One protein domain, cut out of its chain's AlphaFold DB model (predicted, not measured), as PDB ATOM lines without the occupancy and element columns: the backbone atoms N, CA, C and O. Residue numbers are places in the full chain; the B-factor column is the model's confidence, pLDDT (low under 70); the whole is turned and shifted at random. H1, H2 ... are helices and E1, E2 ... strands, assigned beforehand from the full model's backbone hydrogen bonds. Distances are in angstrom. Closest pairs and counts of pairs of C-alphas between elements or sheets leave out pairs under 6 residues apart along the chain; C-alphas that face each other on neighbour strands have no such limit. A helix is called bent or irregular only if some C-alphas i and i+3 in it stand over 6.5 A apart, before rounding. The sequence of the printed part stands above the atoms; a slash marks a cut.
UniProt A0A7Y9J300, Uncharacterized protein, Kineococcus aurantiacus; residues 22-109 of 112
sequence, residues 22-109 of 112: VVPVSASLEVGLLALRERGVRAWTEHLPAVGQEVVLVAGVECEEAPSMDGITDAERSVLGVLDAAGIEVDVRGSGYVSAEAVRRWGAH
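What this domain is: This is residues 22 to 109 of the 112 residues of an uncharacterized protein of Kineococcus aurantiacus (UniProt A0A7Y9J300). A twisted wall of strands, the hairpin E2-E3 with bent E4 and short E1 beside E3, has H1 and H2 packed over one side, nearly crosswise to each other. H3 follows E4 at an end, where residues 104 to 109 stick out. The 88 printed residues run E1 H1 E2 E3 H2 E4 H3, with two antiparallel two-strand sheets, E2-E3 and E1-E4; the class is mixed, helices and strands. The whole is compact, with a radius of gyration of the C-alphas of 13.0 A and spans of 34 by 26 by 25 A.

How they stand to each other: Start at the hairpin of E2, residues 42 to 47, and E3, residues 55 to 63: N 58 and O 44 are 2.8 A apart, within hydrogen-bond range. E4, residues 90 to 98, is near E3 and bends by 65 degrees at residue 93. Its antiparallel neighbour is E1, residues 22 to 24, with an angle of 149 degrees between their directions; N 91 and O 23 are 2.8 A apart, within hydrogen-bond range. H1, residues 29 to 38, comes closest to E2 at the C-alphas of Leu 33 and Ala 43, 6.2 A. H2, residues 69 to 85, touches H1 with residues 79 to 83 alone, about perpendicular at 78 degrees; the closest C-alphas, Leu 36 and Val 82, are 6.5 A apart. The closest C-alphas of H2 and E3 are Val 61 and Ala 75, 6.0 A. H3, residues 100 to 107, is apart from H1, H2 and E3, among others. In H1, H2 and H3 every O i to N i+4 pair is within hydrogen-bond range.

Where its parts are: Find C-alpha 22, where E1 begins, at (-46.151, 17.247, 5.445). E3 runs 24.1 A from C-alpha 55, H2 24.1 A from C-alpha 69 and E4 21.5 A from C-alpha 90. H3 ends at C-alpha 107, (-45.519, 39.247, 8.633).

The domain as a whole: The C-alphas farthest apart, Ser 26 and Glu 101, are 34.5 A apart. The printed part has no cut and no long link. Look for pLDDT under 70 at residues 50 to 52 and 107 to 109.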
ATOM      1  N   VAL A  22     -45.955  18.521   4.745       96.56
ATOM      2  CA  VAL A  22     -46.151  17.247   5.445       96.56
ATOM      3  C   VAL A  22     -47.604  17.009   5.837       96.56
ATOM      4  O   VAL A  22     -48.358  17.951   6.084       96.56
ATOM      5  N   VAL A  23     -47.990  15.740   5.936       96.00
ATOM      6  CA  VAL A  23     -49.299  15.309   6.442       96.00
ATOM      7  C   VAL A  23     -49.090  14.399   7.646       96.00
ATOM      8  O   VAL A  23     -48.457  13.356   7.498       96.00
ATOM      9  N   PRO A  24     -49.600  14.756   8.836       95.94
ATOM     10  CA  PRO A  24     -49.584  13.849   9.976       95.94
ATOM     11  C   PRO A  24     -50.370  12.563   9.704       95.94
ATOM     12  O   PRO A  24     -51.491  12.615   9.204       95.94
ATOM     13  N   VAL A  25     -49.792  11.414  10.057       95.12
ATOM     14  CA  VAL A  25     -50.402  10.089   9.834       95.12
ATOM     15  C   VAL A  25     -51.469   9.788  10.888       95.12
ATOM     16  O   VAL A  25     -52.545   9.282  10.574       95.12
ATOM     17  N   SER A  26     -51.169  10.094  12.151       89.25
ATOM     18  CA  SER A  26     -51.993   9.719  13.310       89.25
ATOM     19  C   SER A  26     -52.401  10.899  14.199       89.25
ATOM     20  O   SER A  26     -53.332  10.770  14.995       89.25
ATOM     21  N   ALA A  27     -51.741  12.051  14.059       94.06
ATOM     22  CA  ALA A  27     -52.076  13.278  14.777       94.06
ATOM     23  C   ALA A  27     -52.994  14.188  13.945       94.06
ATOM     24  O   ALA A  27     -53.102  14.041  12.730       94.06
ATOM     25  N   SER A  28     -53.640  15.164  14.589       95.81
ATOM     26  CA  SER A  28     -54.356  16.211  13.855       95.81
ATOM     27  C   SER A  28     -53.388  17.263  13.300       95.81
ATOM     28  O   SER A  28     -52.265  17.425  13.793       95.81
ATOM     29  N   LEU A  29     -53.837  18.022  12.295       96.06
ATOM     30  CA  LEU A  29     -53.076  19.146  11.746       96.06
ATOM     31  C   LEU A  29     -52.768  20.193  12.826       96.06
ATOM     32  O   LEU A  29     -51.663  20.724  12.870       96.06
ATOM     33  N   GLU A  30     -53.706  20.463  13.735       96.94
ATOM     34  CA  GLU A  30     -53.517  21.428  14.822       96.94
ATOM     35  C   GLU A  30     -52.400  21.007  15.782       96.94
ATOM     36  O   GLU A  30     -51.605  21.851  16.195       96.94
ATOM     37  N   VAL A  31     -52.304  19.711  16.104       97.44
ATOM     38  CA  VAL A  31     -51.243  19.175  16.971       97.44
ATOM     39  C   VAL A  31     -49.873  19.328  16.306       97.44
ATOM     40  O   VAL A  31     -48.938  19.814  16.940       97.44
ATOM     41  N   GLY A  32     -49.758  18.991  15.018       97.44
ATOM     42  CA  GLY A  32     -48.508  19.179  14.270       97.44
ATOM     43  C   GLY A  32     -48.120  20.652  14.115       97.44
ATOM     44  O   GLY A  32     -46.959  21.017  14.307       97.44
ATOM     45  N   LEU A  33     -49.096  21.520  13.837       97.38
ATOM     46  CA  LEU A  33     -48.886  22.962  13.731       97.38
ATOM     47  C   LEU A  33     -48.382  23.565  15.048       97.38
ATOM     48  O   LEU A  33     -47.479  24.405  15.035       97.38
ATOM     49  N   LEU A  34     -48.959  23.143  16.177       97.25
ATOM     50  CA  LEU A  34     -48.538  23.581  17.502       97.25
ATOM     51  C   LEU A  34     -47.104  23.129  17.802       97.25
ATOM     52  O   LEU A  34     -46.278  23.969  18.152       97.25
ATOM     53  N   ALA A  35     -46.786  21.849  17.576       97.44
ATOM     54  CA  ALA A  35     -45.456  21.294  17.826       97.44
ATOM     55  C   ALA A  35     -44.348  22.042  17.062       97.44
ATOM     56  O   ALA A  35     -43.298  22.360  17.623       97.44
ATOM     57  N   LEU A  36     -44.597  22.384  15.794       97.25
ATOM     58  CA  LEU A  36     -43.667  23.170  14.979       97.25
ATOM     59  C   LEU A  36     -43.463  24.581  15.551       97.25
ATOM     60  O   LEU A  36     -42.328  25.033  15.722       97.25
ATOM     61  N   ARG A  37     -44.555  25.269  15.898       95.81
ATOM     62  CA  ARG A  37     -44.510  26.646  16.414       95.81
ATOM     63  C   ARG A  37     -43.854  26.746  17.789       95.81
ATOM     64  O   ARG A  37     -43.110  27.693  18.025       95.81
ATOM     65  N   GLU A  38     -44.066  25.771  18.670       96.75
ATOM     66  CA  GLU A  38     -43.407  25.706  19.985       96.75
ATOM     67  C   GLU A  38     -41.879  25.572  19.878       96.75
ATOM     68  O   GLU A  38     -41.154  25.973  20.786       96.75
ATOM     69  N   ARG A  39     -41.372  25.058  18.750       95.19
ATOM     70  CA  ARG A  39     -39.937  25.009  18.431       95.19
ATOM     71  C   ARG A  39     -39.458  26.180  17.574       95.19
ATOM     72  O   ARG A  39     -38.334  26.152  17.084       95.19
ATOM     73  N   GLY A  40     -40.284  27.211  17.403       93.19
ATOM     74  CA  GLY A  40     -39.946  28.411  16.638       93.19
ATOM     75  C   GLY A  40     -39.965  28.219  15.120       93.19
ATOM     76  O   GLY A  40     -39.559  29.125  14.394       93.19
ATOM     77  N   VAL A  41     -40.450  27.079  14.618       94.69
ATOM     78  CA  VAL A  41     -40.598  26.854  13.177       94.69
ATOM     79  C   VAL A  41     -41.818  27.626  12.682       94.69
ATOM     80  O   VAL A  41     -42.921  27.505  13.224       94.69
ATOM     81  N   ARG A  42     -41.643  28.421  11.622       94.00
ATOM     82  CA  ARG A  42     -42.771  29.102  10.978       94.00
ATOM     83  C   ARG A  42     -43.624  28.059  10.272       94.00
ATOM     84  O   ARG A  42     -43.143  27.415   9.350       94.00
ATOM     85  N   ALA A  43     -44.880  27.907  10.678       95.81
ATOM     86  CA  ALA A  43     -45.755  26.894  10.101       95.81
ATOM     87  C   ALA A  43     -47.209  27.363   9.935       95.81
ATOM     88  O   ALA A  43     -47.708  28.187  10.718       95.81
ATOM     89  N   TRP A  44     -47.883  26.829   8.916       95.06
ATOM     90  CA  TRP A  44     -49.305  27.028   8.601       95.06
ATOM     91  C   TRP A  44     -49.895  25.793   7.913       95.06
ATOM     92  O   TRP A  44     -49.183  24.837   7.626       95.06
ATOM     93  N   THR A  45     -51.202  25.806   7.665       95.00
ATOM     94  CA  THR A  45     -51.896  24.794   6.860       95.00
ATOM     95  C   THR A  45     -52.222  25.346   5.480       95.00
ATOM     96  O   THR A  45     -52.650  26.497   5.374       95.00
ATOM     97  N   GLU A  46     -52.096  24.532   4.437       92.38
ATOM     98  CA  GLU A  46     -52.422  24.927   3.065       92.38
ATOM     99  C   GLU A  46     -53.189  23.822   2.335       92.38
ATOM    100  O   GLU A  46     -52.965  22.636   2.574       92.38
ATOM    101  N   HIS A  47     -54.110  24.211   1.452       91.12
ATOM    102  CA  HIS A  47     -54.796  23.275   0.565       91.12
ATOM    103  C   HIS A  47     -53.952  23.059  -0.685       91.12
ATOM    104  O   HIS A  47     -53.715  24.002  -1.444       91.12
ATOM    105  N   LEU A  48     -53.553  21.815  -0.943       83.50
ATOM    106  CA  LEU A  48     -52.878  21.495  -2.188       83.50
ATOM    107  C   LEU A  48     -53.881  21.509  -3.353       83.50
ATOM    108  O   LEU A  48     -54.932  20.868  -3.268       83.50
ATOM    109  N   PRO A  49     -53.559  22.178  -4.477       75.06
ATOM    110  CA  PRO A  49     -54.432  22.233  -5.650       75.06
ATOM    111  C   PRO A  49     -54.536  20.895  -6.411       75.06
ATOM    112  O   PRO A  49     -55.225  20.822  -7.427       75.06
ATOM    113  N   ALA A  50     -53.853  19.840  -5.951       66.50
ATOM    114  CA  ALA A  50     -53.881  18.514  -6.558       66.50
ATOM    115  C   ALA A  50     -55.208  17.763  -6.303       66.50
ATOM    116  O   ALA A  50     -56.032  18.146  -5.468       66.50
ATOM    117  N   VAL A  51     -55.411  16.671  -7.050       51.03
ATOM    118  CA  VAL A  51     -56.607  15.815  -6.998       51.03
ATOM    119  C   VAL A  51     -56.798  15.275  -5.577       51.03
ATOM    120  O   VAL A  51     -56.104  14.350  -5.172       51.03
ATOM    121  N   GLY A  52     -57.726  15.864  -4.819       63.94
ATOM    122  CA  GLY A  52     -58.065  15.411  -3.466       63.94
ATOM    123  C   GLY A  52     -58.302  16.512  -2.433       63.94
ATOM    124  O   GLY A  52     -58.817  16.196  -1.368       63.94
ATOM    125  N   GLN A  53     -57.974  17.779  -2.731       73.69
ATOM    126  CA  GLN A  53     -58.067  18.888  -1.759       73.69
ATOM    127  C   GLN A  53     -57.371  18.575  -0.419       73.69
ATOM    128  O   GLN A  53     -57.846  18.981   0.643       73.69
ATOM    129  N   GLU A  54     -56.256  17.836  -0.469       88.56
ATOM    130  CA  GLU A  54     -55.486  17.470   0.719       88.56
ATOM    131  C   GLU A  54     -54.992  18.738   1.427       88.56
ATOM    132  O   GLU A  54     -54.473  19.663   0.793       88.56
ATOM    133  N   VAL A  55     -55.186  18.786   2.745       92.62
ATOM    134  CA  VAL A  55     -54.672  19.858   3.596       92.62
ATOM    135  C   VAL A  55     -53.365  19.385   4.203       92.62
ATOM    136  O   VAL A  55     -53.325  18.342   4.854       92.62
ATOM    137  N   VAL A  56     -52.310  20.160   4.000       94.62
ATOM    138  CA  VAL A  56     -50.963  19.844   4.481       94.62
ATOM    139  C   VAL A  56     -50.501  20.875   5.495       94.62
ATOM    140  O   VAL A  56     -50.948  22.024   5.481       94.62
ATOM    141  N   LEU A  57     -49.571  20.477   6.357       96.50
ATOM    142  CA  LEU A  57     -48.750  21.402   7.123       96.50
ATOM    143  C   LEU A  57     -47.608  21.883   6.240       96.50
ATOM    144  O   LEU A  57     -46.885  21.078   5.659       96.50
ATOM    145  N   VAL A  58     -47.426  23.193   6.176       96.81
ATOM    146  CA  VAL A  58     -46.278  23.822   5.534       96.81
ATOM    147  C   VAL A  58     -45.374  24.353   6.633       96.81
ATOM    148  O   VAL A  58     -45.782  25.218   7.406       96.81
ATOM    149  N   ALA A  59     -44.157  23.823   6.713       97.00
ATOM    150  CA  ALA A  59     -43.129  24.250   7.653       97.00
ATOM    151  C   ALA A  59     -42.024  24.994   6.898       97.00
ATOM    152  O   ALA A  59     -41.448  24.456   5.958       97.00
ATOM    153  N   GLY A  60     -41.748  26.234   7.286       95.38
ATOM    154  CA  GLY A  60     -40.743  27.098   6.679       95.38
ATOM    155  C   GLY A  60     -39.458  27.158   7.499       95.38
ATOM    156  O   GLY A  60     -39.486  27.504   8.682       95.38
ATOM    157  N   VAL A  61     -38.339  26.887   6.836       93.81
ATOM    158  CA  VAL A  61     -36.972  27.045   7.341       93.81
ATOM    159  C   VAL A  61     -36.340  28.240   6.631       93.81
ATOM    160  O   VAL A  61     -36.463  28.372   5.414       93.81
ATOM    161  N   GLU A  62     -35.712  29.144   7.381       90.81
ATOM    162  CA  GLU A  62     -35.104  30.346   6.803       90.81
ATOM    163  C   GLU A  62     -33.995  29.981   5.811       90.81
ATOM    164  O   GLU A  62     -33.187  29.085   6.047       90.81
ATOM    165  N   CYS A  63     -34.003  30.663   4.668       84.88
ATOM    166  CA  CYS A  63     -33.058  30.438   3.586       84.88
ATOM    167  C   CYS A  63     -32.104  31.637   3.503       84.88
ATOM    168  O   CYS A  63     -32.524  32.763   3.213       84.88
ATOM    169  N   GLU A  64     -30.824  31.406   3.795       79.69
ATOM    170  CA  GLU A  64     -29.772  32.432   3.730       79.69
ATOM    171  C   GLU A  64     -29.108  32.497   2.344       79.69
ATOM    172  O   GLU A  64     -28.594  33.541   1.934       79.69
ATOM    173  N   GLU A  65     -29.188  31.400   1.586       81.62
ATOM    174  CA  GLU A  65     -28.543  31.191   0.286       81.62
ATOM    175  C   GLU A  65     -29.556  30.745  -0.783       81.62
ATOM    176  O   GLU A  65     -30.755  30.681  -0.533       81.62
ATOM    177  N   ALA A  66     -29.103  30.488  -2.011       82.88
ATOM    178  CA  ALA A  66     -29.974  29.904  -3.028       82.88
ATOM    179  C   ALA A  66     -30.365  28.461  -2.641       82.88
ATOM    180  O   ALA A  66     -29.485  27.703  -2.226       82.88
ATOM    181  N   PRO A  67     -31.638  28.043  -2.806       83.38
ATOM    182  CA  PRO A  67     -32.053  26.675  -2.521       83.38
ATOM    183  C   PRO A  67     -31.207  25.653  -3.282       83.38
ATOM    184  O   PRO A  67     -31.136  25.671  -4.512       83.38
ATOM    185  N   SER A  68     -30.582  24.748  -2.537       88.25
ATOM    186  CA  SER A  68     -29.811  23.622  -3.056       88.25
ATOM    187  C   SER A  68     -30.453  22.305  -2.619       88.25
ATOM    188  O   SER A  68     -31.268  22.278  -1.696       88.25
ATOM    189  N   MET A  69     -30.081  21.198  -3.265       90.19
ATOM    190  CA  MET A  69     -30.539  19.864  -2.847       90.19
ATOM    191  C   MET A  69     -30.135  19.548  -1.401       90.19
ATOM    192  O   MET A  69     -30.923  18.965  -0.653       90.19
ATOM    193  N   ASP A  70     -28.941  19.981  -0.994       91.88
ATOM    194  CA  ASP A  70     -28.450  19.814   0.374       91.88
ATOM    195  C   ASP A  70     -29.283  20.650   1.352       91.88
ATOM    196  O   ASP A  70     -29.758  20.127   2.357       91.88
ATOM    197  N   GLY A  71     -29.577  21.910   1.007       91.44
ATOM    198  CA  GLY A  71     -30.435  22.777   1.815       91.44
ATOM    199  C   GLY A  71     -31.861  22.237   1.968       91.44
ATOM    200  O   GLY A  71     -32.425  22.312   3.057       91.44
ATOM    201  N   ILE A  72     -32.429  21.641   0.911       93.38
ATOM    202  CA  ILE A  72     -33.733  20.953   0.971       93.38
ATOM    203  C   ILE A  72     -33.664  19.779   1.941       93.38
ATOM    204  O   ILE A  72     -34.505  19.672   2.829       93.38
ATOM    205  N   THR A  73     -32.630  18.948   1.825       94.44
ATOM    206  CA  THR A  73     -32.439  17.783   2.698       94.44
ATOM    207  C   THR A  73     -32.276  18.190   4.163       94.44
ATOM    208  O   THR A  73     -32.831  17.549   5.057       94.44
ATOM    209  N   ASP A  74     -31.538  19.265   4.436       94.62
ATOM    210  CA  ASP A  74     -31.342  19.768   5.795       94.62
ATOM    211  C   ASP A  74     -32.615  20.412   6.363       94.62
ATOM    212  O   ASP A  74     -32.932  20.200   7.538       94.62
ATOM    213  N   ALA A  75     -33.395  21.125   5.545       94.56
ATOM    214  CA  ALA A  75     -34.698  21.643   5.955       94.56
ATOM    215  C   ALA A  75     -35.690  20.513   6.263       94.56
ATOM    216  O   ALA A  75     -36.340  20.547   7.308       94.56
ATOM    217  N   GLU A  76     -35.763  19.486   5.409       96.88
ATOM    218  CA  GLU A  76     -36.555  18.280   5.666       96.88
ATOM    219  C   GLU A  76     -36.131  17.618   6.976       96.88
ATOM    220  O   GLU A  76     -36.967  17.393   7.850       96.88
ATOM    221  N   ARG A  77     -34.827  17.383   7.175       96.94
ATOM    222  CA  ARG A  77     -34.308  16.785   8.414       96.94
ATOM    223  C   ARG A  77     -34.671  17.610   9.649       96.94
ATOM    224  O   ARG A  77     -35.044  17.035  10.667       96.94
ATOM    225  N   SER A  78     -34.563  18.934   9.567       96.44
ATOM    226  CA  SER A  78     -34.903  19.847  10.663       96.44
ATOM    227  C   SER A  78     -36.388  19.759  11.034       96.44
ATOM    228  O   SER A  78     -36.730  19.539  12.196       96.44
ATOM    229  N   VAL A  79     -37.278  19.844  10.039       97.69
ATOM    230  CA  VAL A  79     -38.735  19.769  10.237       97.69
ATOM    231  C   VAL A  79     -39.154  18.400  10.773       97.69
ATOM    232  O   VAL A  79     -39.895  18.323  11.753       97.69
ATOM    233  N   LEU A  80     -38.652  17.320  10.170       97.94
ATOM    234  CA  LEU A  80     -38.954  15.957  10.599       97.94
ATOM    235  C   LEU A  80     -38.434  15.686  12.013       97.94
ATOM    236  O   LEU A  80     -39.146  15.083  12.805       97.94
ATOM    237  N   GLY A  81     -37.251  16.192  12.367       98.00
ATOM    238  CA  GLY A  81     -36.711  16.061  13.719       98.00
ATOM    239  C   GLY A  81     -37.569  16.748  14.786       98.00
ATOM    240  O   GLY A  81     -37.700  16.232  15.894       98.00
ATOM    241  N   VAL A  82     -38.193  17.888  14.467       98.00
ATOM    242  CA  VAL A  82     -39.129  18.564  15.384       98.00
ATOM    243  C   VAL A  82     -40.395  17.736  15.602       98.00
ATOM    244  O   VAL A  82     -40.835  17.585  16.743       98.00
ATOM    245  N   LEU A  83     -40.973  17.199  14.527       97.88
ATOM    246  CA  LEU A  83     -42.206  16.410  14.581       97.88
ATOM    247  C   LEU A  83     -41.980  15.053  15.257       97.88
ATOM    248  O   LEU A  83     -42.764  14.665  16.122       97.88
ATOM    249  N   ASP A  84     -40.860  14.392  14.964       97.94
ATOM    250  CA  ASP A  84     -40.440  13.150  15.617       97.94
ATOM    251  C   ASP A  84     -40.209  13.349  17.124       97.94
ATOM    252  O   ASP A  84     -40.730  12.594  17.944       97.94
ATOM    253  N   ALA A  85     -39.544  14.440  17.525       97.50
ATOM    254  CA  ALA A  85     -39.368  14.782  18.939       97.50
ATOM    255  C   ALA A  85     -40.694  15.072  19.674       97.50
ATOM    256  O   ALA A  85     -40.736  15.020  20.905       97.50
ATOM    257  N   ALA A  86     -41.763  15.386  18.936       96.88
ATOM    258  CA  ALA A  86     -43.123  15.526  19.449       96.88
ATOM    259  C   ALA A  86     -43.941  14.220  19.364       96.88
ATOM    260  O   ALA A  86     -45.099  14.200  19.781       96.88
ATOM    261  N   GLY A  87     -43.358  13.132  18.848       97.50
ATOM    262  CA  GLY A  87     -44.022  11.842  18.657       97.50
ATOM    263  C   GLY A  87     -45.027  11.830  17.503       97.50
ATOM    264  O   GLY A  87     -45.991  11.069  17.547       97.50
ATOM    265  N   ILE A  88     -44.843  12.694  16.501       97.75
ATOM    266  CA  ILE A  88     -45.767  12.866  15.377       97.75
ATOM    267  C   ILE A  88     -45.159  12.245  14.120       97.75
ATOM    268  O   ILE A  88     -44.238  12.791  13.517       97.75
ATOM    269  N   GLU A  89     -45.726  11.120  13.700       97.44
ATOM    270  CA  GLU A  89     -45.414  10.495  12.416       97.44
ATOM    271  C   GLU A  89     -46.053  11.289  11.269       97.44
ATOM    272  O   GLU A  89     -47.231  11.660  11.342       97.44
ATOM    273  N   VAL A  90     -45.284  11.548  10.207       97.44
ATOM    274  CA  VAL A  90     -45.729  12.341   9.057       97.44
ATOM    275  C   VAL A  90     -45.290  11.745   7.722       97.44
ATOM    276  O   VAL A  90     -44.203  11.185   7.605       97.44
ATOM    277  N   ASP A  91     -46.107  11.966   6.697       96.50
ATOM    278  CA  ASP A  91     -45.750  11.774   5.294       96.50
ATOM    279  C   ASP A  91     -45.239  13.085   4.691       96.50
ATOM    280  O   ASP A  91     -45.899  14.122   4.802       96.50
ATOM    281  N   VAL A  92     -44.122  13.039   3.962       96.00
ATOM    282  CA  VAL A  92     -43.646  14.181   3.167       96.00
ATOM    283  C   VAL A  92     -44.336  14.178   1.803       96.00
ATOM    284  O   VAL A  92     -44.283  13.195   1.064       96.00
ATOM    285  N   ARG A  93     -44.983  15.292   1.452       94.19
ATOM    286  CA  ARG A  93     -45.614  15.509   0.138       94.19
ATOM    287  C   ARG A  93     -44.712  16.271  -0.830       94.19
ATOM    288  O   ARG A  93     -44.880  16.146  -2.040       94.19
ATOM    289  N   GLY A  94     -43.755  17.034  -0.309       93.62
ATOM    290  CA  GLY A  94     -42.719  17.682  -1.103       93.62
ATOM    291  C   GLY A  94     -42.095  18.881  -0.403       93.62
ATOM    292  O   GLY A  94     -42.350  19.146   0.772       93.62
ATOM    293  N   SER A  95     -41.311  19.628  -1.172       94.44
ATOM    294  CA  SER A  95     -40.647  20.852  -0.742       94.44
ATOM    295  C   SER A  95     -40.967  22.013  -1.682       94.44
ATOM    296  O   SER A  95     -41.212  21.811  -2.874       94.44
ATOM    297  N   GLY A  96     -40.912  23.237  -1.172       92.56
ATOM    298  CA  GLY A  96     -41.148  24.453  -1.942       92.56
ATOM    299  C   GLY A  96     -40.302  25.623  -1.457       92.56
ATOM    300  O   GLY A  96     -39.408  25.472  -0.630       92.56
ATOM    301  N   TYR A  97     -40.582  26.806  -1.990       92.00
ATOM    302  CA  TYR A  97     -39.904  28.034  -1.598       92.00
ATOM    303  C   TYR A  97     -40.894  29.196  -1.557       92.00
ATOM    304  O   TYR A  97     -41.673  29.398  -2.489       92.00
ATOM    305  N   VAL A  98     -40.831  29.985  -0.487       90.56
ATOM    306  CA  VAL A  98     -41.577  31.234  -0.324       90.56
ATOM    307  C   VAL A  98     -40.585  32.390  -0.343       90.56
ATOM    308  O   VAL A  98     -39.644  32.427   0.447       90.56
ATOM    309  N   SER A  99     -40.796  33.357  -1.236       89.31
ATOM    310  CA  SER A  99     -39.871  34.480  -1.396       89.31
ATOM    311  C   SER A  99     -39.841  35.404  -0.180       89.31
ATOM    312  O   SER A  99     -40.853  35.597   0.492       89.31
ATOM    313  N   ALA A 100     -38.707  36.069   0.055       86.81
ATOM    314  CA  ALA A 100     -38.573  37.068   1.120       86.81
ATOM    315  C   ALA A 100     -39.637  38.178   1.044       86.81
ATOM    316  O   ALA A 100     -40.097  38.696   2.061       86.81
ATOM    317  N   GLU A 101     -40.056  38.548  -0.168       86.00
ATOM    318  CA  GLU A 101     -41.152  39.492  -0.367       86.00
ATOM    319  C   GLU A 101     -42.490  38.938   0.136       86.00
ATOM    320  O   GLU A 101     -43.203  39.641   0.854       86.00
ATOM    321  N   ALA A 102     -42.813  37.685  -0.192       85.75
ATOM    322  CA  ALA A 102     -44.020  37.030   0.296       85.75
ATOM    323  C   ALA A 102     -43.995  36.892   1.828       85.75
ATOM    324  O   ALA A 102     -44.975  37.251   2.478       85.75
ATOM    325  N   VAL A 103     -42.857  36.498   2.412       85.44
ATOM    326  CA  VAL A 103     -42.667  36.420   3.871       85.44
ATOM    327  C   VAL A 103     -42.914  37.775   4.543       85.44
ATOM    328  O   VAL A 103     -43.631  37.844   5.541       85.44
ATOM    329  N   ARG A 104     -42.366  38.868   3.992       83.88
ATOM    330  CA  ARG A 104     -42.567  40.228   4.527       83.88
ATOM    331  C   ARG A 104     -44.026  40.670   4.467       83.88
ATOM    332  O   ARG A 104     -44.530  41.217   5.445       83.88
ATOM    333  N   ARG A 105     -44.710  40.419   3.345       79.06
ATOM    334  CA  ARG A 105     -46.149  40.710   3.218       79.06
ATOM    335  C   ARG A 105     -46.958  39.923   4.247       79.06
ATOM    336  O   ARG A 105     -47.884  40.465   4.833       79.06
ATOM    337  N   TRP A 106     -46.576  38.679   4.514       70.88
ATOM    338  CA  TRP A 106     -47.247  37.822   5.487       70.88
ATOM    339  C   TRP A 106     -47.056  38.305   6.936       70.88
ATOM    340  O   TRP A 106     -48.025  38.430   7.683       70.88
ATOM    341  N   GLY A 107     -45.828  38.687   7.309       60.69
ATOM    342  CA  GLY A 107     -45.519  39.247   8.633       60.69
ATOM    343  C   GLY A 107     -46.222  40.580   8.925       60.69
ATOM    344  O   GLY A 107     -46.571  40.844  10.070       60.69
ATOM    345  N   ALA A 108     -46.511  41.388   7.899       55.50
ATOM    346  CA  ALA A 108     -47.271  42.633   8.044       55.50
ATOM    347  C   ALA A 108     -48.773  42.422   8.341       55.50
ATOM    348  O   ALA A 108     -49.454  43.366   8.737       55.50
ATOM    349  N   HIS A 109     -49.294  41.205   8.153       44.53
ATOM    350  CA  HIS A 109     -50.707  40.863   8.355       44.53
ATOM    351  C   HIS A 109     -50.971  40.016   9.607       44.53
ATOM    352  O   HIS A 109     -52.111  39.613   9.830       44.53
TER     353      HIS A 109